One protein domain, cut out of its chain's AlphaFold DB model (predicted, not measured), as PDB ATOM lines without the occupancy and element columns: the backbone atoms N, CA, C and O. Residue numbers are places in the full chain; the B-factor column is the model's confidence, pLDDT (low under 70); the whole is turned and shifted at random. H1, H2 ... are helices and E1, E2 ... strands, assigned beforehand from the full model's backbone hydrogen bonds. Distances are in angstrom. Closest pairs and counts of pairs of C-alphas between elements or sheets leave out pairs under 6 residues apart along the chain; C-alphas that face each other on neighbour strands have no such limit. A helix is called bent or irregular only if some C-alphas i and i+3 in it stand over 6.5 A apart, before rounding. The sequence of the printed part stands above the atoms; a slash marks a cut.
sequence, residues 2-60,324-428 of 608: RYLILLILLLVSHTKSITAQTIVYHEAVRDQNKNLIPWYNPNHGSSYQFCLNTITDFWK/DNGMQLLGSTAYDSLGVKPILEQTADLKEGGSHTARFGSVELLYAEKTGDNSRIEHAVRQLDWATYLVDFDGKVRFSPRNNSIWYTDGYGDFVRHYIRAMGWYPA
ATOM      1  N   ARG A   2     104.618 172.190 162.812       33.56
ATOM      2  CA  ARG A   2     105.756 171.279 163.008       33.56
ATOM      3  C   ARG A   2     106.747 171.993 163.923       33.56
ATOM      4  O   ARG A   2     107.162 173.104 163.615       33.56
ATOM      5  N   TYR A   3     107.018 171.370 165.062       36.19
ATOM      6  CA  TYR A   3     107.944 171.836 166.087       36.19
ATOM      7  C   TYR A   3     109.388 171.676 165.596       36.19
ATOM      8  O   TYR A   3     109.742 170.619 165.077       36.19
ATOM      9  N   LEU A   4     110.210 172.710 165.785       35.88
ATOM     10  CA  LEU A   4     111.661 172.653 165.634       35.88
ATOM     11  C   LEU A   4     112.274 172.827 167.031       35.88
ATOM     12  O   LEU A   4     112.071 173.853 167.677       35.88
ATOM     13  N   ILE A   5     112.966 171.794 167.504       41.81
ATOM     14  CA  ILE A   5     113.729 171.786 168.755       41.81
ATOM     15  C   ILE A   5     115.113 172.361 168.444       41.81
ATOM     16  O   ILE A   5     115.816 171.821 167.590       41.81
ATOM     17  N   LEU A   6     115.509 173.435 169.131       38.19
ATOM     18  CA  LEU A   6     116.875 173.957 169.109       38.19
ATOM     19  C   LEU A   6     117.572 173.554 170.418       38.19
ATOM     20  O   LEU A   6     117.164 173.981 171.497       38.19
ATOM     21  N   LEU A   7     118.603 172.712 170.320       35.84
ATOM     22  CA  LEU A   7     119.518 172.394 171.418       35.84
ATOM     23  C   LEU A   7     120.524 173.545 171.582       35.84
ATOM     24  O   LEU A   7     121.219 173.889 170.628       35.84
ATOM     25  N   ILE A   8     120.646 174.095 172.792       39.47
ATOM     26  CA  ILE A   8     121.733 175.005 173.178       39.47
ATOM     27  C   ILE A   8     122.745 174.196 173.997       39.47
ATOM     28  O   ILE A   8     122.431 173.714 175.084       39.47
ATOM     29  N   LEU A   9     123.956 174.038 173.463       38.84
ATOM     30  CA  LEU A   9     125.114 173.470 174.157       38.84
ATOM     31  C   LEU A   9     125.827 174.581 174.943       38.84
ATOM     32  O   LEU A   9     126.425 175.481 174.357       38.84
ATOM     33  N   LEU A  10     125.772 174.505 176.274       39.94
ATOM     34  CA  LEU A  10     126.588 175.307 177.188       39.94
ATOM     35  C   LEU A  10     127.983 174.673 177.311       39.94
ATOM     36  O   LEU A  10     128.159 173.643 177.958       39.94
ATOM     37  N   LEU A  11     128.983 175.300 176.689       38.06
ATOM     38  CA  LEU A  11     130.401 175.016 176.914       38.06
ATOM     39  C   LEU A  11     130.834 175.666 178.236       38.06
ATOM     40  O   LEU A  11     131.086 176.866 178.296       38.06
ATOM     41  N   VAL A  12     130.923 174.869 179.301       44.16
ATOM     42  CA  VAL A  12     131.546 175.284 180.564       44.16
ATOM     43  C   VAL A  12     133.051 175.042 180.456       44.16
ATOM     44  O   VAL A  12     133.525 173.914 180.611       44.16
ATOM     45  N   SER A  13     133.818 176.098 180.190       41.94
ATOM     46  CA  SER A  13     135.279 176.073 180.263       41.94
ATOM     47  C   SER A  13     135.724 175.868 181.713       41.94
ATOM     48  O   SER A  13     135.716 176.800 182.514       41.94
ATOM     49  N   HIS A  14     136.117 174.644 182.065       40.72
ATOM     50  CA  HIS A  14     136.808 174.365 183.322       40.72
ATOM     51  C   HIS A  14     138.274 174.789 183.186       40.72
ATOM     52  O   HIS A  14     139.120 174.009 182.746       40.72
ATOM     53  N   THR A  15     138.603 176.019 183.578       42.22
ATOM     54  CA  THR A  15     139.991 176.371 183.888       42.22
ATOM     55  C   THR A  15     140.371 175.648 185.177       42.22
ATOM     56  O   THR A  15     139.991 176.070 186.269       42.22
ATOM     57  N   LYS A  16     141.091 174.525 185.068       40.78
ATOM     58  CA  LYS A  16     141.796 173.937 186.213       40.78
ATOM     59  C   LYS A  16     142.748 175.003 186.757       40.78
ATOM     60  O   LYS A  16     143.733 175.330 186.100       40.78
ATOM     61  N   SER A  17     142.448 175.536 187.938       43.09
ATOM     62  CA  SER A  17     143.413 176.296 188.728       43.09
ATOM     63  C   SER A  17     144.596 175.371 189.007       43.09
ATOM     64  O   SER A  17     144.448 174.383 189.726       43.09
ATOM     65  N   ILE A  18     145.747 175.633 188.386       50.88
ATOM     66  CA  ILE A  18     147.002 174.981 188.762       50.88
ATOM     67  C   ILE A  18     147.355 175.567 190.125       50.88
ATOM     68  O   ILE A  18     147.669 176.749 190.223       50.88
ATOM     69  N   THR A  19     147.234 174.774 191.184       56.88
ATOM     70  CA  THR A  19     147.724 175.152 192.511       56.88
ATOM     71  C   THR A  19     149.217 175.462 192.397       56.88
ATOM     72  O   THR A  19     149.968 174.643 191.861       56.88
ATOM     73  N   ALA A  20     149.642 176.642 192.853       70.06
ATOM     74  CA  ALA A  20     151.052 177.007 192.882       70.06
ATOM     75  C   ALA A  20     151.824 175.978 193.728       70.06
ATOM     76  O   ALA A  20     151.412 175.630 194.834       70.06
ATOM     77  N   GLN A  21     152.911 175.430 193.183       85.00
ATOM     78  CA  GLN A  21     153.765 174.498 193.916       85.00
ATOM     79  C   GLN A  21     154.629 175.304 194.892       85.00
ATOM     80  O   GLN A  21     155.525 176.013 194.453       85.00
ATOM     81  N   THR A  22     154.392 175.195 196.196       91.31
ATOM     82  CA  THR A  22     155.248 175.815 197.224       91.31
ATOM     83  C   THR A  22     156.468 174.941 197.512       91.31
ATOM     84  O   THR A  22     156.346 173.725 197.681       91.31
ATOM     85  N   ILE A  23     157.647 175.555 197.599       94.06
ATOM     86  CA  ILE A  23     158.874 174.937 198.107       94.06
ATOM     87  C   ILE A  23     159.193 175.620 199.432       94.06
ATOM     88  O   ILE A  23     159.665 176.751 199.466       94.06
ATOM     89  N   VAL A  24     158.914 174.910 200.524       93.56
ATOM     90  CA  VAL A  24     159.148 175.355 201.904       93.56
ATOM     91  C   VAL A  24     158.435 176.666 202.245       93.56
ATOM     92  O   VAL A  24     157.297 176.613 202.704       93.56
ATOM     93  N   TYR A  25     159.096 177.808 202.055       93.31
ATOM     94  CA  TYR A  25     158.591 179.130 202.416       93.31
ATOM     95  C   TYR A  25     157.941 179.863 201.240       93.31
ATOM     96  O   TYR A  25     157.087 180.717 201.462       93.31
ATOM     97  N   HIS A  26     158.295 179.509 199.999       96.44
ATOM     98  CA  HIS A  26     157.991 180.339 198.829       96.44
ATOM     99  C   HIS A  26     157.297 179.559 197.718       96.44
ATOM    100  O   HIS A  26     157.534 178.366 197.521       96.44
ATOM    101  N   GLU A  27     156.435 180.232 196.961       95.50
ATOM    102  CA  GLU A  27     155.872 179.678 195.728       95.50
ATOM    103  C   GLU A  27     156.967 179.507 194.668       95.50
ATOM    104  O   GLU A  27     157.774 180.408 194.455       95.50
ATOM    105  N   ALA A  28     157.000 178.356 193.990       95.69
ATOM    106  CA  ALA A  28     157.968 178.074 192.934       95.69
ATOM    107  C   ALA A  28     157.790 179.030 191.748       95.69
ATOM    108  O   ALA A  28     156.789 178.967 191.028       95.69
ATOM    109  N   VAL A  29     158.808 179.850 191.504       96.44
ATOM    110  CA  VAL A  29     158.897 180.731 190.340       96.44
ATOM    111  C   VAL A  29     159.577 179.981 189.198       96.44
ATOM    112  O   VAL A  29     160.553 179.253 189.397       96.44
ATOM    113  N   ARG A  30     159.037 180.130 187.986       95.50
ATOM    114  CA  ARG A  30     159.485 179.400 186.798       95.50
ATOM    115  C   ARG A  30     159.803 180.343 185.643       95.50
ATOM    116  O   ARG A  30     159.127 181.355 185.471       95.50
ATOM    117  N   ASP A  31     160.785 179.973 184.828       94.62
ATOM    118  CA  ASP A  31     161.046 180.621 183.543       94.62
ATOM    119  C   ASP A  31     160.037 180.190 182.454       94.62
ATOM    120  O   ASP A  31     159.132 179.376 182.671       94.62
ATOM    121  N   GLN A  32     160.214 180.718 181.239       93.81
ATOM    122  CA  GLN A  32     159.405 180.372 180.063       93.81
ATOM    123  C   GLN A  32     159.459 178.881 179.675       93.81
ATOM    124  O   GLN A  32     158.517 178.368 179.073       93.81
ATOM    125  N   ASN A  33     160.528 178.174 180.055       93.62
ATOM    126  CA  ASN A  33     160.716 176.740 179.834       93.62
ATOM    127  C   ASN A  33     160.168 175.894 180.996       93.62
ATOM    128  O   ASN A  33     160.304 174.672 180.987       93.62
ATOM    129  N   LYS A  34     159.492 176.528 181.968       93.38
ATOM    130  CA  LYS A  34     158.942 175.933 183.197       93.38
ATOM    131  C   LYS A  34     159.998 175.442 184.192       93.38
ATOM    132  O   LYS A  34     159.626 174.756 185.152       93.38
ATOM    133  N   ASN A  35     161.258 175.809 183.988       95.75
ATOM    134  CA  ASN A  35     162.355 175.499 184.892       95.75
ATOM    135  C   ASN A  35     162.350 176.454 186.085       95.75
ATOM    136  O   ASN A  35     161.954 177.609 185.952       95.75
ATOM    137  N   LEU A  36     162.806 175.976 187.242       97.50
ATOM    138  CA  LEU A  36     162.936 176.797 188.443       97.50
ATOM    139  C   LEU A  36     163.932 177.940 188.223       97.50
ATOM    140  O   LEU A  36     164.995 177.726 187.636       97.50
ATOM    141  N   ILE A  37     163.582 179.109 188.748       97.12
ATOM    142  CA  ILE A  37     164.460 180.274 188.919       97.12
ATOM    143  C   ILE A  37     164.399 180.729 190.392       97.12
ATOM    144  O   ILE A  37     163.525 180.243 191.125       97.12
ATOM    145  N   PRO A  38     165.290 181.621 190.872       96.38
ATOM    146  CA  PRO A  38     165.225 182.080 192.256       96.38
ATOM    147  C   PRO A  38     163.880 182.744 192.574       96.38
ATOM    148  O   PRO A  38     163.276 183.397 191.721       96.38
ATOM    149  N   TRP A  39     163.416 182.593 193.815       95.88
ATOM    150  CA  TRP A  39     162.102 183.098 194.225       95.88
ATOM    151  C   TRP A  39     162.074 184.613 194.457       95.88
ATOM    152  O   TRP A  39     161.058 185.250 194.194       95.88
ATOM    153  N   TYR A  40     163.172 185.193 194.955       96.88
ATOM    154  CA  TYR A  40     163.204 186.600 195.366       96.88
ATOM    155  C   TYR A  40     163.343 187.546 194.171       96.88
ATOM    156  O   TYR A  40     162.669 188.572 194.088       96.88
ATOM    157  N   ASN A  41     164.237 187.215 193.236       96.06
ATOM    158  CA  ASN A  41     164.486 188.002 192.037       96.06
ATOM    159  C   ASN A  41     164.996 187.088 190.908       96.06
ATOM    160  O   ASN A  41     165.852 186.247 191.180       96.06
ATOM    161  N   PRO A  42     164.545 187.257 189.649       93.50
ATOM    162  CA  PRO A  42     165.051 186.465 188.525       93.50
ATOM    163  C   PRO A  42     166.555 186.663 188.253       93.50
ATOM    164  O   PRO A  42     167.178 185.807 187.633       93.50
ATOM    165  N   ASN A  43     167.159 187.768 188.703       95.12
ATOM    166  CA  ASN A  43     168.611 187.927 188.732       95.12
ATOM    167  C   ASN A  43     169.197 187.109 189.899       95.12
ATOM    168  O   ASN A  43     168.995 187.453 191.068       95.12
ATOM    169  N   HIS A  44     169.958 186.059 189.572       96.94
ATOM    170  CA  HIS A  44     170.581 185.156 190.550       96.94
ATOM    171  C   HIS A  44     171.369 185.910 191.627       96.94
ATOM    172  O   HIS A  44     171.139 185.701 192.816       96.94
ATOM    173  N   GLY A  45     172.233 186.849 191.223       97.00
ATOM    174  CA  GLY A  45     173.066 187.620 192.146       97.00
ATOM    175  C   GLY A  45     172.247 188.419 193.160       97.00
ATOM    176  O   GLY A  45     172.575 188.430 194.342       97.00
ATOM    177  N   SER A  46     171.143 189.029 192.726       97.19
ATOM    178  CA  SER A  46     170.220 189.763 193.601       97.19
ATOM    179  C   SER A  46     169.514 188.842 194.595       97.19
ATOM    180  O   SER A  46     169.370 189.194 195.765       97.19
ATOM    181  N   SER A  47     169.103 187.648 194.159       98.00
ATOM    182  CA  SER A  47     168.488 186.657 195.047       98.00
ATOM    183  C   SER A  47     169.483 186.089 196.057       98.00
ATOM    184  O   SER A  47     169.155 185.952 197.234       98.00
ATOM    185  N   TYR A  48     170.709 185.788 195.632       98.50
ATOM    186  CA  TYR A  48     171.750 185.271 196.520       98.50
ATOM    187  C   TYR A  48     172.184 186.325 197.538       98.50
ATOM    188  O   TYR A  48     172.290 186.013 198.722       98.50
ATOM    189  N   GLN A  49     172.347 187.582 197.112       97.94
ATOM    190  CA  GLN A  49     172.627 188.702 198.010       97.94
ATOM    191  C   GLN A  49     171.532 188.865 199.069       97.94
ATOM    192  O   GLN A  49     171.842 189.058 200.244       97.94
ATOM    193  N   PHE A  50     170.258 188.769 198.672       98.00
ATOM    194  CA  PHE A  50     169.138 188.826 199.610       98.00
ATOM    195  C   PHE A  50     169.227 187.715 200.663       98.00
ATOM    196  O   PHE A  50     169.164 188.003 201.860       98.00
ATOM    197  N   CYS A  51     169.435 186.462 200.242       98.31
ATOM    198  CA  CYS A  51     169.584 185.344 201.173       98.31
ATOM    199  C   CYS A  51     170.769 185.555 202.127       98.31
ATOM    200  O   CYS A  51     170.602 185.414 203.335       98.31
ATOM    201  N   LEU A  52     171.942 185.944 201.613       98.19
ATOM    202  CA  LEU A  52     173.141 186.177 202.427       98.19
ATOM    203  C   LEU A  52     172.946 187.302 203.457       98.19
ATOM    204  O   LEU A  52     173.353 187.146 204.611       98.19
ATOM    205  N   ASN A  53     172.293 188.405 203.076       97.75
ATOM    206  CA  ASN A  53     171.982 189.506 203.993       97.75
ATOM    207  C   ASN A  53     171.016 189.060 205.091       97.75
ATOM    208  O   ASN A  53     171.295 189.243 206.271       97.75
ATOM    209  N   THR A  54     169.922 188.406 204.708       97.25
ATOM    210  CA  THR A  54     168.885 187.990 205.658       97.25
ATOM    211  C   THR A  54     169.424 186.951 206.649       97.25
ATOM    212  O   THR A  54     169.172 187.028 207.850       97.25
ATOM    213  N   ILE A  55     170.247 186.011 206.172       97.38
ATOM    214  CA  ILE A  55     170.964 185.044 207.014       97.38
ATOM    215  C   ILE A  55     171.921 185.752 207.984       97.38
ATOM    216  O   ILE A  55     171.999 185.381 209.156       97.38
ATOM    217  N   THR A  56     172.639 186.774 207.511       97.44
ATOM    218  CA  THR A  56     173.552 187.574 208.343       97.44
ATOM    219  C   THR A  56     172.799 188.293 209.459       97.44
ATOM    220  O   THR A  56     173.232 188.254 210.614       97.44
ATOM    221  N   ASP A  57     171.664 188.913 209.137       97.19
ATOM    222  CA  ASP A  57     170.828 189.619 210.108       97.19
ATOM    223  C   ASP A  57     170.278 188.658 211.165       97.19
ATOM    224  O   ASP A  57     170.380 188.934 212.366       97.19
ATOM    225  N   PHE A  58     169.793 187.486 210.742       96.56
ATOM    226  CA  PHE A  58     169.375 186.429 211.659       96.56
ATOM    227  C   PHE A  58     170.511 186.009 212.594       96.56
ATOM    228  O   PHE A  58     170.324 185.973 213.809       96.56
ATOM    229  N   TRP A  59     171.695 185.716 212.047       96.81
ATOM    230  CA  TRP A  59     172.823 185.217 212.833       96.81
ATOM    231  C   TRP A  59     173.262 186.214 213.908       96.81
ATOM    232  O   TRP A  59     173.430 185.853 215.075       96.81
ATOM    233  N   LYS A  60     173.378 187.495 213.540       96.12
ATOM    234  CA  LYS A  60     173.704 188.582 214.477       96.12
ATOM    235  C   LYS A  60     172.655 188.730 215.578       96.12
ATOM    236  O   LYS A  60     173.008 189.047 216.717       96.12
ATOM    237  N   ASP A 324     179.318 162.512 189.361       98.62
ATOM    238  CA  ASP A 324     178.334 161.672 188.667       98.62
ATOM    239  C   ASP A 324     177.756 160.584 189.563       98.62
ATOM    240  O   ASP A 324     176.533 160.441 189.651       98.62
ATOM    241  N   ASN A 325     178.613 159.877 190.295       98.38
ATOM    242  CA  ASN A 325     178.168 158.871 191.247       98.38
ATOM    243  C   ASN A 325     177.364 159.492 192.400       98.38
ATOM    244  O   ASN A 325     176.391 158.898 192.866       98.38
ATOM    245  N   GLY A 326     177.739 160.691 192.854       97.50
ATOM    246  CA  GLY A 326     177.004 161.443 193.869       97.50
ATOM    247  C   GLY A 326     175.599 161.826 193.399       97.50
ATOM    248  O   GLY A 326     174.628 161.587 194.116       97.50
ATOM    249  N   MET A 327     175.472 162.344 192.175       98.19
ATOM    250  CA  MET A 327     174.178 162.645 191.552       98.19
ATOM    251  C   MET A 327     173.334 161.381 191.356       98.19
ATOM    252  O   MET A 327     172.134 161.399 191.611       98.19
ATOM    253  N   GLN A 328     173.943 160.274 190.930       97.56
ATOM    254  CA  GLN A 328     173.237 159.005 190.756       97.56
ATOM    255  C   GLN A 328     172.715 158.451 192.088       97.56
ATOM    256  O   GLN A 328     171.602 157.931 192.140       97.56
ATOM    257  N   LEU A 329     173.519 158.539 193.150       97.12
ATOM    258  CA  LEU A 329     173.190 157.962 194.453       97.12
ATOM    259  C   LEU A 329     172.198 158.820 195.247       97.12
ATOM    260  O   LEU A 329     171.334 158.272 195.929       97.12
ATOM    261  N   LEU A 330     172.346 160.148 195.201       98.06
ATOM    262  CA  LEU A 330     171.658 161.082 196.100       98.06
ATOM    263  C   LEU A 330     170.887 162.190 195.368       98.06
ATOM    264  O   LEU A 330     170.322 163.059 196.023       98.06
ATOM    265  N   GLY A 331     170.828 162.194 194.036       98.25
ATOM    266  CA  GLY A 331     170.005 163.138 193.280       98.25
ATOM    267  C   GLY A 331     168.513 162.816 193.402       98.25
ATOM    268  O   GLY A 331     168.045 161.789 192.912       98.25
ATOM    269  N   SER A 332     167.742 163.711 194.019       97.62
ATOM    270  CA  SER A 332     166.289 163.574 194.150       97.62
ATOM    271  C   SER A 332     165.576 163.866 192.831       97.62
ATOM    272  O   SER A 332     165.854 164.855 192.155       97.62
ATOM    273  N   THR A 333     164.598 163.026 192.488       96.81
ATOM    274  CA  THR A 333     163.700 163.207 191.336       96.81
ATOM    275  C   THR A 333     162.441 164.006 191.682       96.81
ATOM    276  O   THR A 333     161.642 164.314 190.798       96.81
ATOM    277  N   ALA A 334     162.250 164.380 192.955       95.50
ATOM    278  CA  ALA A 334     161.031 165.042 193.431       95.50
ATOM    279  C   ALA A 334     160.759 166.398 192.746       95.50
ATOM    280  O   ALA A 334     159.619 166.862 192.715       95.50
ATOM    281  N   TYR A 335     161.792 167.011 192.163       96.50
ATOM    282  CA  TYR A 335     161.738 168.323 191.522       96.50
ATOM    283  C   TYR A 335     162.088 168.270 190.022       96.50
ATOM    284  O   TYR A 335     162.334 169.307 189.411       96.50
ATOM    285  N   ASP A 336     162.016 167.094 189.382       96.50
ATOM    286  CA  ASP A 336     162.296 166.950 187.940       96.50
ATOM    287  C   ASP A 336     161.361 167.826 187.080       96.50
ATOM    288  O   ASP A 336     161.784 168.400 186.079       96.50
ATOM    289  N   SER A 337     160.108 168.028 187.513       95.31
ATOM    290  CA  SER A 337     159.146 168.930 186.845       95.31
ATOM    291  C   SER A 337     159.519 170.421 186.898       95.31
ATOM    292  O   SER A 337     158.843 171.253 186.288       95.31
ATOM    293  N   LEU A 338     160.554 170.751 187.668       96.25
ATOM    294  CA  LEU A 338     161.142 172.073 187.844       96.25
ATOM    295  C   LEU A 338     162.560 172.147 187.248       96.25
ATOM    296  O   LEU A 338     163.246 173.149 187.431       96.25
ATOM    297  N   GLY A 339     163.012 171.102 186.545       96.50
ATOM    298  CA  GLY A 339     164.313 171.076 185.877       96.50
ATOM    299  C   GLY A 339     165.513 170.978 186.825       96.50
ATOM    300  O   GLY A 339     166.634 171.271 186.405       96.50
ATOM    301  N   VAL A 340     165.302 170.595 188.090       97.56
ATOM    302  CA  VAL A 340     166.343 170.527 189.128       97.56
ATOM    303  C   VAL A 340     166.320 169.195 189.867       97.56
ATOM    304  O   VAL A 340     165.261 168.627 190.120       97.56
ATOM    305  N   LYS A 341     167.511 168.723 190.249       98.12
ATOM    306  CA  LYS A 341     167.699 167.552 191.114       98.12
ATOM    307  C   LYS A 341     168.411 167.982 192.396       98.12
ATOM    308  O   LYS A 341     169.638 168.110 192.381       98.12
ATOM    309  N   PRO A 342     167.671 168.266 193.479       98.19
ATOM    310  CA  PRO A 342     168.266 168.529 194.781       98.19
ATOM    311  C   PRO A 342     169.010 167.304 195.305       98.19
ATOM    312  O   PRO A 342     168.694 166.176 194.929       98.19
ATOM    313  N   ILE A 343     169.981 167.520 196.182       98.38
ATOM    314  CA  ILE A 343     170.805 166.453 196.745       98.38
ATOM    315  C   ILE A 343     170.260 166.040 198.107       98.38
ATOM    316  O   ILE A 343     170.023 166.871 198.985       98.38
ATOM    317  N   LEU A 344     170.061 164.735 198.267       97.44
ATOM    318  CA  LEU A 344     169.717 164.107 199.532       97.44
ATOM    319  C   LEU A 344     170.926 164.124 200.480       97.44
ATOM    320  O   LEU A 344     172.073 164.002 200.044       97.44
ATOM    321  N   GLU A 345     170.673 164.251 201.778       93.56
ATOM    322  CA  GLU A 345     171.714 164.315 202.809       93.56
ATOM    323  C   GLU A 345     172.665 163.114 202.730       93.56
ATOM    324  O   GLU A 345     173.884 163.267 202.547       93.56
ATOM    325  N   GLN A 346     172.083 161.917 202.825       94.25
ATOM    326  CA  GLN A 346     172.809 160.661 202.925       94.25
ATOM    327  C   GLN A 346     171.908 159.447 202.649       94.25
ATOM    328  O   GLN A 346     170.686 159.536 202.722       94.25
ATOM    329  N   THR A 347     172.486 158.272 202.385       95.50
ATOM    330  CA  THR A 347     171.688 157.057 202.091       95.50
ATOM    331  C   THR A 347     170.864 156.553 203.281       95.50
ATOM    332  O   THR A 347     169.934 155.773 203.092       95.50
ATOM    333  N   ALA A 348     171.209 156.981 204.497       92.56
ATOM    334  CA  ALA A 348     170.465 156.725 205.728       92.56
ATOM    335  C   ALA A 348     169.277 157.677 205.966       92.56
ATOM    336  O   ALA A 348     168.348 157.309 206.681       92.56
ATOM    337  N   ASP A 349     169.316 158.882 205.392       90.31
ATOM    338  CA  ASP A 349     168.313 159.933 205.576       90.31
ATOM    339  C   ASP A 349     168.046 160.624 204.231       90.31
ATOM    340  O   ASP A 349     168.763 161.524 203.789       90.31
ATOM    341  N   LEU A 350     167.011 160.145 203.538       93.75
ATOM    342  CA  LEU A 350     166.664 160.549 202.173       93.75
ATOM    343  C   LEU A 350     165.838 161.846 202.162       93.75
ATOM    344  O   LEU A 350     164.731 161.895 201.615       93.75
ATOM    345  N   LYS A 351     166.381 162.902 202.768       95.06
ATOM    346  CA  LYS A 351     165.819 164.258 202.765       95.06
ATOM    347  C   LYS A 351     166.662 165.172 201.887       95.06
ATOM    348  O   LYS A 351     167.882 165.192 202.013       95.06
ATOM    349  N   GLU A 352     166.016 165.938 201.009       96.38
ATOM    350  CA  GLU A 352     166.688 166.949 200.192       96.38
ATOM    351  C   GLU A 352     167.236 168.054 201.098       96.38
ATOM    352  O   GLU A 352     166.449 168.734 201.760       96.38
ATOM    353  N   GLY A 353     168.558 168.225 201.130       96.25
ATOM    354  CA  GLY A 353     169.230 169.208 201.975       96.25
ATOM    355  C   GLY A 353     169.577 170.480 201.202       96.25
ATOM    356  O   GLY A 353     170.200 170.410 200.137       96.25
ATOM    357  N   GLY A 354     169.214 171.650 201.738       96.69
ATOM    358  CA  GLY A 354     169.524 172.954 201.130       96.69
ATOM    359  C   GLY A 354     171.019 173.149 200.886       96.69
ATOM    360  O   GLY A 354     171.463 173.354 199.757       96.69
ATOM    361  N   SER A 355     171.815 172.997 201.940       96.94
ATOM    362  CA  SER A 355     173.266 173.173 201.887       96.94
ATOM    363  C   SER A 355     173.982 172.080 201.097       96.94
ATOM    364  O   SER A 355     174.940 172.360 200.381       96.94
ATOM    365  N   HIS A 356     173.466 170.848 201.127       97.88
ATOM    366  CA  HIS A 356     173.946 169.739 200.303       97.88
ATOM    367  C   HIS A 356     173.789 170.020 198.813       97.88
ATOM    368  O   HIS A 356     174.707 169.776 198.027       97.88
ATOM    369  N   THR A 357     172.634 170.565 198.441       98.69
ATOM    370  CA  THR A 357     172.321 170.951 197.067       98.69
ATOM    371  C   THR A 357     173.177 172.138 196.627       98.69
ATOM    372  O   THR A 357     173.773 172.088 195.553       98.69
ATOM    373  N   ALA A 358     173.330 173.156 197.483       98.69
ATOM    374  CA  ALA A 358     174.203 174.299 197.217       98.69
ATOM    375  C   ALA A 358     175.679 173.887 197.065       98.69
ATOM    376  O   ALA A 358     176.353 174.347 196.144       98.69
ATOM    377  N   ARG A 359     176.174 172.967 197.909       98.69
ATOM    378  CA  ARG A 359     177.527 172.394 197.804       98.69
ATOM    379  C   ARG A 359     177.746 171.753 196.445       98.69
ATOM    380  O   ARG A 359     178.750 172.020 195.796       98.69
ATOM    381  N   PHE A 360     176.816 170.899 196.030       98.81
ATOM    382  CA  PHE A 360     176.930 170.174 194.772       98.81
ATOM    383  C   PHE A 360     176.955 171.138 193.581       98.81
ATOM    384  O   PHE A 360     177.877 171.065 192.770       98.81
ATOM    385  N   GLY A 361     176.024 172.097 193.536       98.81
ATOM    386  CA  GLY A 361     176.000 173.129 192.497       98.81
ATOM    387  C   GLY A 361     177.290 173.955 192.471       98.81
ATOM    388  O   GLY A 361     177.882 174.150 191.413       98.81
ATOM    389  N   SER A 362     177.805 174.367 193.634       98.88
ATOM    390  CA  SER A 362     179.077 175.092 193.707       98.88
ATOM    391  C   SER A 362     180.260 174.280 193.166       98.88
ATOM    392  O   SER A 362     181.130 174.866 192.525       98.88
ATOM    393  N   VAL A 363     180.333 172.970 193.422       98.88
ATOM    394  CA  VAL A 363     181.460 172.139 192.960       98.88
ATOM    395  C   VAL A 363     181.335 171.780 191.475       98.88
ATOM    396  O   VAL A 363     182.351 171.705 190.793       98.88
ATOM    397  N   GLU A 364     180.122 171.647 190.930       98.88
ATOM    398  CA  GLU A 364     179.917 171.547 189.473       98.88
ATOM    399  C   GLU A 364     180.381 172.826 188.748       98.88
ATOM    400  O   GLU A 364     180.999 172.746 187.688       98.88
ATOM    401  N   LEU A 365     180.171 174.012 189.338       98.94
ATOM    402  CA  LEU A 365     180.699 175.268 188.785       98.94
ATOM    403  C   LEU A 365     182.230 175.352 188.867       98.94
ATOM    404  O   LEU A 365     182.860 175.825 187.924       98.94
ATOM    405  N   LEU A 366     182.838 174.854 189.950       98.81
ATOM    406  CA  LEU A 366     184.296 174.707 190.033       98.81
ATOM    407  C   LEU A 366     184.816 173.742 188.958       98.81
ATOM    408  O   LEU A 366     185.810 174.029 188.297       98.81
ATOM    409  N   TYR A 367     184.137 172.610 188.748       98.88
ATOM    410  CA  TYR A 367     184.497 171.655 187.702       98.88
ATOM    411  C   TYR A 367     184.473 172.315 186.317       98.88
ATOM    412  O   TYR A 367     185.426 172.166 185.548       98.88
ATOM    413  N   ALA A 368     183.426 173.088 186.014       98.81
ATOM    414  CA  ALA A 368     183.320 173.827 184.760       98.81
ATOM    415  C   ALA A 368     184.462 174.843 184.588       98.81
ATOM    416  O   ALA A 368     185.097 174.877 183.536       98.81
ATOM    417  N   GLU A 369     184.787 175.613 185.632       97.94
ATOM    418  CA  GLU A 369     185.897 176.577 185.605       97.94
ATOM    419  C   GLU A 369     187.248 175.899 185.339       97.94
ATOM    420  O   GLU A 369     188.038 176.375 184.522       97.94
ATOM    421  N   LYS A 370     187.500 174.766 185.998       97.94
ATOM    422  CA  LYS A 370     188.771 174.038 185.923       97.94
ATOM    423  C   LYS A 370     188.971 173.257 184.631       97.94
ATOM    424  O   LYS A 370     190.107 173.057 184.206       97.94
ATOM    425  N   THR A 371     187.894 172.777 184.018       97.81
ATOM    426  CA  THR A 371     187.968 171.869 182.860       97.81
ATOM    427  C   THR A 371     187.513 172.502 181.548       97.81
ATOM    428  O   THR A 371     187.854 171.994 180.482       97.81
ATOM    429  N   GLY A 372     186.749 173.595 181.608       97.94
ATOM    430  CA  GLY A 372     186.048 174.171 180.462       97.94
ATOM    431  C   GLY A 372     184.769 173.421 180.066       97.94
ATOM    432  O   GLY A 372     184.116 173.814 179.096       97.94
ATOM    433  N   ASP A 373     184.387 172.356 180.784       98.25
ATOM    434  CA  ASP A 373     183.131 171.641 180.553       98.25
ATOM    435  C   ASP A 373     181.944 172.422 181.130       98.25
ATOM    436  O   ASP A 373     181.625 172.360 182.317       98.25
ATOM    437  N   ASN A 374     181.255 173.141 180.248       98.12
ATOM    438  CA  ASN A 374     180.125 173.990 180.608       98.12
ATOM    439  C   ASN A 374     178.768 173.263 180.568       98.12
ATOM    440  O   ASN A 374     177.734 173.902 180.770       98.12
ATOM    441  N   SER A 375     178.736 171.949 180.307       98.12
ATOM    442  CA  SER A 375     177.493 171.201 180.045       98.12
ATOM    443  C   SER A 375     176.512 171.168 181.223       98.12
ATOM    444  O   SER A 375     175.320 170.936 181.021       98.12
ATOM    445  N   ARG A 376     176.993 171.419 182.448       98.06
ATOM    446  CA  ARG A 376     176.197 171.348 183.685       98.06
ATOM    447  C   ARG A 376     175.988 172.678 184.396       98.06
ATOM    448  O   ARG A 376     175.313 172.689 185.421       98.06
ATOM    449  N   ILE A 377     176.493 173.792 183.855       98.69
ATOM    450  CA  ILE A 377     176.372 175.112 184.499       98.69
ATOM    451  C   ILE A 377     174.908 175.447 184.798       98.69
ATOM    452  O   ILE A 377     174.586 175.824 185.920       98.69
ATOM    453  N   GLU A 378     174.005 175.262 183.832       98.06
ATOM    454  CA  GLU A 378     172.588 175.599 184.011       98.06
ATOM    455  C   GLU A 378     171.937 174.793 185.149       98.06
ATOM    456  O   GLU A 378     171.211 175.344 185.976       98.06
ATOM    457  N   HIS A 379     172.224 173.490 185.233       98.38
ATOM    458  CA  HIS A 379     171.698 172.636 186.300       98.38
ATOM    459  C   HIS A 379     172.306 172.985 187.662       98.38
ATOM    460  O   HIS A 379     171.575 173.061 188.649       98.38
ATOM    461  N   ALA A 380     173.609 173.271 187.706       98.75
ATOM    462  CA  ALA A 380     174.322 173.675 188.912       98.75
ATOM    463  C   ALA A 380     173.811 175.012 189.479       98.75
ATOM    464  O   ALA A 380     173.570 175.126 190.682       98.75
ATOM    465  N   VAL A 381     173.571 176.005 188.616       98.88
ATOM    466  CA  VAL A 381     172.934 177.273 189.008       98.88
ATOM    467  C   VAL A 381     171.527 177.015 189.537       98.88
ATOM    468  O   VAL A 381     171.170 177.512 190.599       98.88
ATOM    469  N   ARG A 382     170.753 176.146 188.885       98.62
ATOM    470  CA  ARG A 382     169.399 175.832 189.347       98.62
ATOM    471  C   ARG A 382     169.355 175.098 190.688       98.62
ATOM    472  O   ARG A 382     168.396 175.245 191.439       98.62
ATOM    473  N   GLN A 383     170.375 174.307 191.011       98.81
ATOM    474  CA  GLN A 383     170.528 173.720 192.345       98.81
ATOM    475  C   GLN A 383     170.729 174.802 193.415       98.81
ATOM    476  O   GLN A 383     170.092 174.744 194.469       98.81
ATOM    477  N   LEU A 384     171.558 175.811 193.133       98.88
ATOM    478  CA  LEU A 384     171.730 176.974 194.007       98.88
ATOM    479  C   LEU A 384     170.425 177.777 194.130       98.88
ATOM    480  O   LEU A 384     170.046 178.137 195.245       98.88
ATOM    481  N   ASP A 385     169.701 177.980 193.024       98.69
ATOM    482  CA  ASP A 385     168.387 178.634 193.014       98.69
ATOM    483  C   ASP A 385     167.384 177.872 193.884       98.69
ATOM    484  O   ASP A 385     166.732 178.472 194.734       98.69
ATOM    485  N   TRP A 386     167.285 176.547 193.731       98.62
ATOM    486  CA  TRP A 386     166.401 175.707 194.545       98.62
ATOM    487  C   TRP A 386     166.703 175.842 196.035       98.62
ATOM    488  O   TRP A 386     165.784 175.975 196.841       98.62
ATOM    489  N   ALA A 387     167.983 175.870 196.403       98.25
ATOM    490  CA  ALA A 387     168.391 175.995 197.793       98.25
ATOM    491  C   ALA A 387     167.961 177.339 198.421       98.25
ATOM    492  O   ALA A 387     167.681 177.381 199.620       98.25
ATOM    493  N   THR A 388     167.784 178.409 197.626       98.00
ATOM    494  CA  THR A 388     167.274 179.698 198.138       98.00
ATOM    495  C   THR A 388     165.852 179.602 198.691       98.00
ATOM    496  O   THR A 388     165.501 180.369 199.585       98.00
ATOM    497  N   TYR A 389     165.038 178.644 198.228       97.94
ATOM    498  CA  TYR A 389     163.652 178.473 198.681       97.94
ATOM    499  C   TYR A 389     163.543 178.027 200.146       97.94
ATOM    500  O   TYR A 389     162.472 178.112 200.745       97.94
ATOM    501  N   LEU A 390     164.643 177.549 200.730       97.44
ATOM    502  CA  LEU A 390     164.706 177.128 202.126       97.44
ATOM    503  C   LEU A 390     165.023 178.289 203.082       97.44
ATOM    504  O   LEU A 390     165.014 178.074 204.294       97.44
ATOM    505  N   VAL A 391     165.282 179.492 202.561       97.56
ATOM    506  CA  VAL A 391     165.579 180.709 203.331       97.56
ATOM    507  C   VAL A 391     164.308 181.544 203.469       97.56
ATOM    508  O   VAL A 391     163.760 181.981 202.463       97.56
ATOM    509  N   ASP A 392     163.836 181.776 204.692       96.44
ATOM    510  CA  ASP A 392     162.684 182.646 204.970       96.44
ATOM    511  C   ASP A 392     163.071 184.141 204.937       96.44
ATOM    512  O   ASP A 392     164.251 184.498 204.975       96.44
ATOM    513  N   PHE A 393     162.078 185.033 204.932       96.38
ATOM    514  CA  PHE A 393     162.258 186.491 204.983       96.38
ATOM    515  C   PHE A 393     162.926 186.997 206.266       96.38
ATOM    516  O   PHE A 393     163.380 188.138 206.305       96.38
ATOM    517  N   ASP A 394     162.977 186.178 207.316       95.19
ATOM    518  CA  ASP A 394     163.618 186.506 208.589       95.19
ATOM    519  C   ASP A 394     164.954 185.778 208.809       95.19
ATOM    520  O   ASP A 394     165.504 185.807 209.909       95.19
ATOM    521  N   GLY A 395     165.471 185.114 207.769       95.81
ATOM    522  CA  GLY A 395     166.799 184.501 207.759       95.81
ATOM    523  C   GLY A 395     166.862 183.139 208.440       95.81
ATOM    524  O   GLY A 395     167.945 182.557 208.559       95.81
ATOM    525  N   LYS A 396     165.716 182.584 208.853       96.19
ATOM    526  CA  LYS A 396     165.612 181.161 209.182       96.19
ATOM    527  C   LYS A 396     165.854 180.328 207.932       96.19
ATOM    528  O   LYS A 396     165.146 180.470 206.935       96.19
ATOM    529  N   VAL A 397     166.799 179.397 208.014       96.38
ATOM    530  CA  VAL A 397     167.072 178.446 206.932       96.38
ATOM    531  C   VAL A 397     166.656 177.054 207.373       96.38
ATOM    532  O   VAL A 397     167.231 176.487 208.303       96.38
ATOM    533  N   ARG A 398     165.628 176.494 206.731       95.25
ATOM    534  CA  ARG A 398     165.239 175.101 206.988       95.25
ATOM    535  C   ARG A 398     166.240 174.160 206.346       95.25
ATOM    536  O   ARG A 398     166.735 174.413 205.255       95.25
ATOM    537  N   PHE A 399     166.480 173.036 207.006       93.00
ATOM    538  CA  PHE A 399     167.339 171.992 206.461       93.00
ATOM    539  C   PHE A 399     166.760 171.379 205.172       93.00
ATOM    540  O   PHE A 399     167.479 171.213 204.186       93.00
ATOM    541  N   SER A 400     165.459 171.064 205.170       95.25
ATOM    542  CA  SER A 400     164.811 170.321 204.084       95.25
ATOM    543  C   SER A 400     163.339 170.701 203.917       95.25
ATOM    544  O   SER A 400     162.673 171.003 204.905       95.25
ATOM    545  N   PRO A 401     162.744 170.566 202.719       94.31
ATOM    546  CA  PRO A 401     161.291 170.631 202.560       94.31
ATOM    547  C   PRO A 401     160.512 169.592 203.374       94.31
ATOM    548  O   PRO A 401     159.316 169.760 203.600       94.31
ATOM    549  N   ARG A 402     161.179 168.523 203.824       91.44
ATOM    550  CA  ARG A 402     160.589 167.454 204.642       91.44
ATOM    551  C   ARG A 402     160.869 167.613 206.138       91.44
ATOM    552  O   ARG A 402     160.488 166.742 206.916       91.44
ATOM    553  N   ASN A 403     161.568 168.676 206.542       86.56
ATOM    554  CA  ASN A 403     161.972 168.904 207.923       86.56
ATOM    555  C   ASN A 403     161.965 170.401 208.270       86.56
ATOM    556  O   ASN A 403     162.657 171.204 207.651       86.56
ATOM    557  N   ASN A 404     161.235 170.766 209.321       87.19
ATOM    558  CA  ASN A 404     161.120 172.153 209.764       87.19
ATOM    559  C   ASN A 404     162.282 172.628 210.653       87.19
ATOM    560  O   ASN A 404     162.301 173.799 211.030       87.19
ATOM    561  N   SER A 405     163.234 171.755 210.992       90.19
ATOM    562  CA  SER A 405     164.399 172.105 211.801       90.19
ATOM    563  C   SER A 405     165.314 173.112 211.101       90.19
ATOM    564  O   SER A 405     165.577 173.022 209.897       90.19
ATOM    565  N   ILE A 406     165.843 174.040 211.897       93.69
ATOM    566  CA  ILE A 406     166.801 175.070 211.489       93.69
ATOM    567  C   ILE A 406     168.137 174.697 212.118       93.69
ATOM    568  O   ILE A 406     168.374 174.978 213.290       93.69
ATOM    569  N   TRP A 407     168.966 173.993 211.357       93.25
ATOM    570  CA  TRP A 407     170.269 173.511 211.808       93.25
ATOM    571  C   TRP A 407     171.329 174.587 211.585       93.25
ATOM    572  O   TRP A 407     171.405 175.153 210.496       93.25
ATOM    573  N   TYR A 408     172.160 174.867 212.588       94.88
ATOM    574  CA  TYR A 408     173.249 175.838 212.458       94.88
ATOM    575  C   TYR A 408     174.343 175.355 211.501       94.88
ATOM    576  O   TYR A 408     174.889 176.151 210.735       94.88
ATOM    577  N   THR A 409     174.623 174.049 211.504       92.06
ATOM    578  CA  THR A 409     175.475 173.381 210.512       92.06
ATOM    579  C   THR A 409     174.947 173.610 209.108       92.06
ATOM    580  O   THR A 409     175.608 174.256 208.302       92.06
ATOM    581  N   ASP A 410     173.747 173.118 208.819       91.94
ATOM    582  CA  ASP A 410     173.246 173.033 207.455       91.94
ATOM    583  C   ASP A 410     172.776 174.388 206.959       91.94
ATOM    584  O   ASP A 410     173.220 174.836 205.914       91.94
ATOM    585  N   GLY A 411     171.942 175.092 207.723       92.94
ATOM    586  CA  GLY A 411     171.338 176.353 207.300       92.94
ATOM    587  C   GLY A 411     172.301 177.538 207.214       92.94
ATOM    588  O   GLY A 411     171.976 178.534 206.573       92.94
ATOM    589  N   TYR A 412     173.479 177.448 207.843       95.69
ATOM    590  CA  TYR A 412     174.398 178.581 207.986       95.69
ATOM    591  C   TYR A 412     175.826 178.178 207.623       95.69
ATOM    592  O   TYR A 412     176.286 178.502 206.527       95.69
ATOM    593  N   GLY A 413     176.513 177.439 208.502       94.00
ATOM    594  CA  GLY A 413     177.936 177.126 208.342       94.00
ATOM    595  C   GLY A 413     178.258 176.419 207.025       94.00
ATOM    596  O   GLY A 413     179.247 176.740 206.369       94.00
ATOM    597  N   ASP A 414     177.418 175.481 206.602       95.25
ATOM    598  CA  ASP A 414     177.561 174.778 205.338       95.25
ATOM    599  C   ASP A 414     176.964 175.554 204.163       95.25
ATOM    600  O   ASP A 414     177.606 175.644 203.125       95.25
ATOM    601  N   PHE A 415     175.767 176.125 204.311       96.44
ATOM    602  CA  PHE A 415     175.033 176.796 203.231       96.44
ATOM    603  C   PHE A 415     175.769 178.011 202.652       96.44
ATOM    604  O   PHE A 415     175.970 178.102 201.440       96.44
ATOM    605  N   VAL A 416     176.189 178.941 203.514       97.44
ATOM    606  CA  VAL A 416     176.645 180.289 203.130       97.44
ATOM    607  C   VAL A 416     177.866 180.256 202.210       97.44
ATOM    608  O   VAL A 416     177.872 180.876 201.144       97.44
ATOM    609  N   ARG A 417     178.898 179.497 202.592       96.94
ATOM    610  CA  ARG A 417     180.154 179.376 201.835       96.94
ATOM    611  C   ARG A 417     179.961 178.942 200.386       96.94
ATOM    612  O   ARG A 417     180.748 179.355 199.535       96.94
ATOM    613  N   HIS A 418     178.947 178.129 200.085       98.44
ATOM    614  CA  HIS A 418     178.759 177.592 198.735       98.44
ATOM    615  C   HIS A 418     178.248 178.648 197.760       98.44
ATOM    616  O   HIS A 418     178.628 178.606 196.597       98.44
ATOM    617  N   TYR A 419     177.487 179.646 198.218       98.50
ATOM    618  CA  TYR A 419     177.089 180.771 197.365       98.50
ATOM    619  C   TYR A 419     178.278 181.664 197.019       98.50
ATOM    620  O   TYR A 419     178.463 182.017 195.856       98.50
ATOM    621  N   ILE A 420     179.123 181.992 198.000       98.19
ATOM    622  CA  ILE A 420     180.305 182.834 197.761       98.19
ATOM    623  C   ILE A 420     181.294 182.112 196.842       98.19
ATOM    624  O   ILE A 420     181.750 182.690 195.857       98.19
ATOM    625  N   ARG A 421     181.551 180.823 197.095       98.56
ATOM    626  CA  ARG A 421     182.371 179.976 196.218       98.56
ATOM    627  C   ARG A 421     181.797 179.902 194.802       98.56
ATOM    628  O   ARG A 421     182.520 180.184 193.853       98.56
ATOM    629  N   ALA A 422     180.504 179.612 194.653       98.81
ATOM    630  CA  ALA A 422     179.834 179.555 193.355       98.81
ATOM    631  C   ALA A 422     179.964 180.865 192.564       98.81
ATOM    632  O   ALA A 422     180.302 180.829 191.382       98.81
ATOM    633  N   MET A 423     179.762 182.017 193.214       98.69
ATOM    634  CA  MET A 423     179.992 183.330 192.601       98.69
ATOM    635  C   MET A 423     181.456 183.502 192.170       98.69
ATOM    636  O   MET A 423     181.714 184.030 191.093       98.69
ATOM    637  N   GLY A 424     182.415 183.021 192.963       98.12
ATOM    638  CA  GLY A 424     183.841 183.043 192.628       98.12
ATOM    639  C   GLY A 424     184.240 182.160 191.437       98.12
ATOM    640  O   GLY A 424     185.127 182.543 190.669       98.12
ATOM    641  N   TRP A 425     183.601 180.998 191.261       98.12
ATOM    642  CA  TRP A 425     183.840 180.093 190.124       98.12
ATOM    643  C   TRP A 425     183.115 180.556 188.859       98.12
ATOM    644  O   TRP A 425     183.656 180.464 187.758       98.12
ATOM    645  N   TYR A 426     181.906 181.099 189.019       98.38
ATOM    646  CA  TYR A 426     181.064 181.575 187.928       98.38
ATOM    647  C   TYR A 426     180.548 183.000 188.203       98.38
ATOM    648  O   TYR A 426     179.400 183.190 188.602       98.38
ATOM    649  N   PRO A 427     181.357 184.048 187.949       97.56
ATOM    650  CA  PRO A 427     181.008 185.433 188.292       97.56
ATOM    651  C   PRO A 427     179.724 185.988 187.657       97.56
ATOM    652  O   PRO A 427     179.224 187.020 188.098       97.56
ATOM    653  N   ALA A 428     179.169 185.321 186.639       96.56
ATOM    654  CA  ALA A 428     177.918 185.718 185.995       96.56
ATOM    655  C   ALA A 428     176.687 185.615 186.919       96.56
ATOM    656  O   ALA A 428     175.694 186.293 186.673       96.56
TER     657      ALA A 428
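What this domain is: This is residues 2 to 60 and 324 to 428 of the 608 residues of the protein "Por_Secre_tail domain-containing protein" of Bacteroidetes bacterium 37-13 (UniProt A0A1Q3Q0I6). A long bare tail, residues 2 to 18, sticks out from a compact body built on a bundle of four helices, H1, H3, H4 and H5, with H3 packed between H4 and H5, and H1 more loosely against H4 and H5. The short strand hairpin E1 E2 sits by the first residues of H3, and H2 packs on that hairpin, touching no helix. The printed part has 164 residues, with five named helices and two named strands in the order H1 H2 E1 E2 H3 H4 H5; the two-strand sheet is antiparallel, and the class is mostly helix, with under half of the residues in named elements. The whole is loose, with a radius of gyration of the C-alphas of 20.3 A, and the C-alphas span 85 by 39 by 35 A, the tail making the length.

How they stand to each other: Residues 22 to 23 pair with residues 26 to 27, antiparallel. H1, residues 44 to 60, touches H4, residues 377 to 388, with its residues 44 to 51 alone; the closest C-alphas, of Cys 51 and Thr 388, are 6.8 A apart. H1 only just touches H5, residues 408 to 425, with 3 pairs of C-alphas within 8 A; the closest, of Leu 52 and Val 416, are 6.9 A apart. H2, residues 324 to 330, comes closest to E1, residues 344 to 346, at the C-alphas of Leu 330 and Leu 344, 5.0 A apart. E1 and E2, residues 349 to 352, form an antiparallel hairpin, with N 345 and O 351 within hydrogen-bond range at 3.0 A. H3, residues 354 to 371, forms a helical hairpin with H4, opposite ways at a shallow tilt of 23 degrees; the closest C-alphas, of Gly 361 and Ala 380, are 4.0 A apart. H3 touches H5, the same way at a shallow tilt of 22 degrees; the closest C-alphas, of Ser 355 and Phe 415, are 4.2 A apart. H1, H3, H4 and H5 make an up and down bundle, each running against the one before it in the chain. Every O i to N i+4 pair is within hydrogen-bond range in H1, H2, H3 and H4, and 8 of 14 are in H5.

Where its parts are: H1 begins at C-alpha 44, at (170.581, 185.156, 190.550), and is 24.4 A long. H3 measures 26.0 A, H4 17.0 A and H5 25.1 A. H5 has a kink of 26 degrees near residue 415 and is irregular, but only just: C-alphas 411 and 414 are 6.7 A apart. It ends at C-alpha 425, at (183.840, 180.093, 190.124).

The domain as a whole: The body without residues 2 to 18 spans 38 by 32 by 31 A. Residues 61 to 323 are not printed, and C-alphas 60 and 324 are 37.6 A apart across the cut. The links H2 to E1 and H4 to H5 are long. The pLDDT is under 70 in residues 2 to 19.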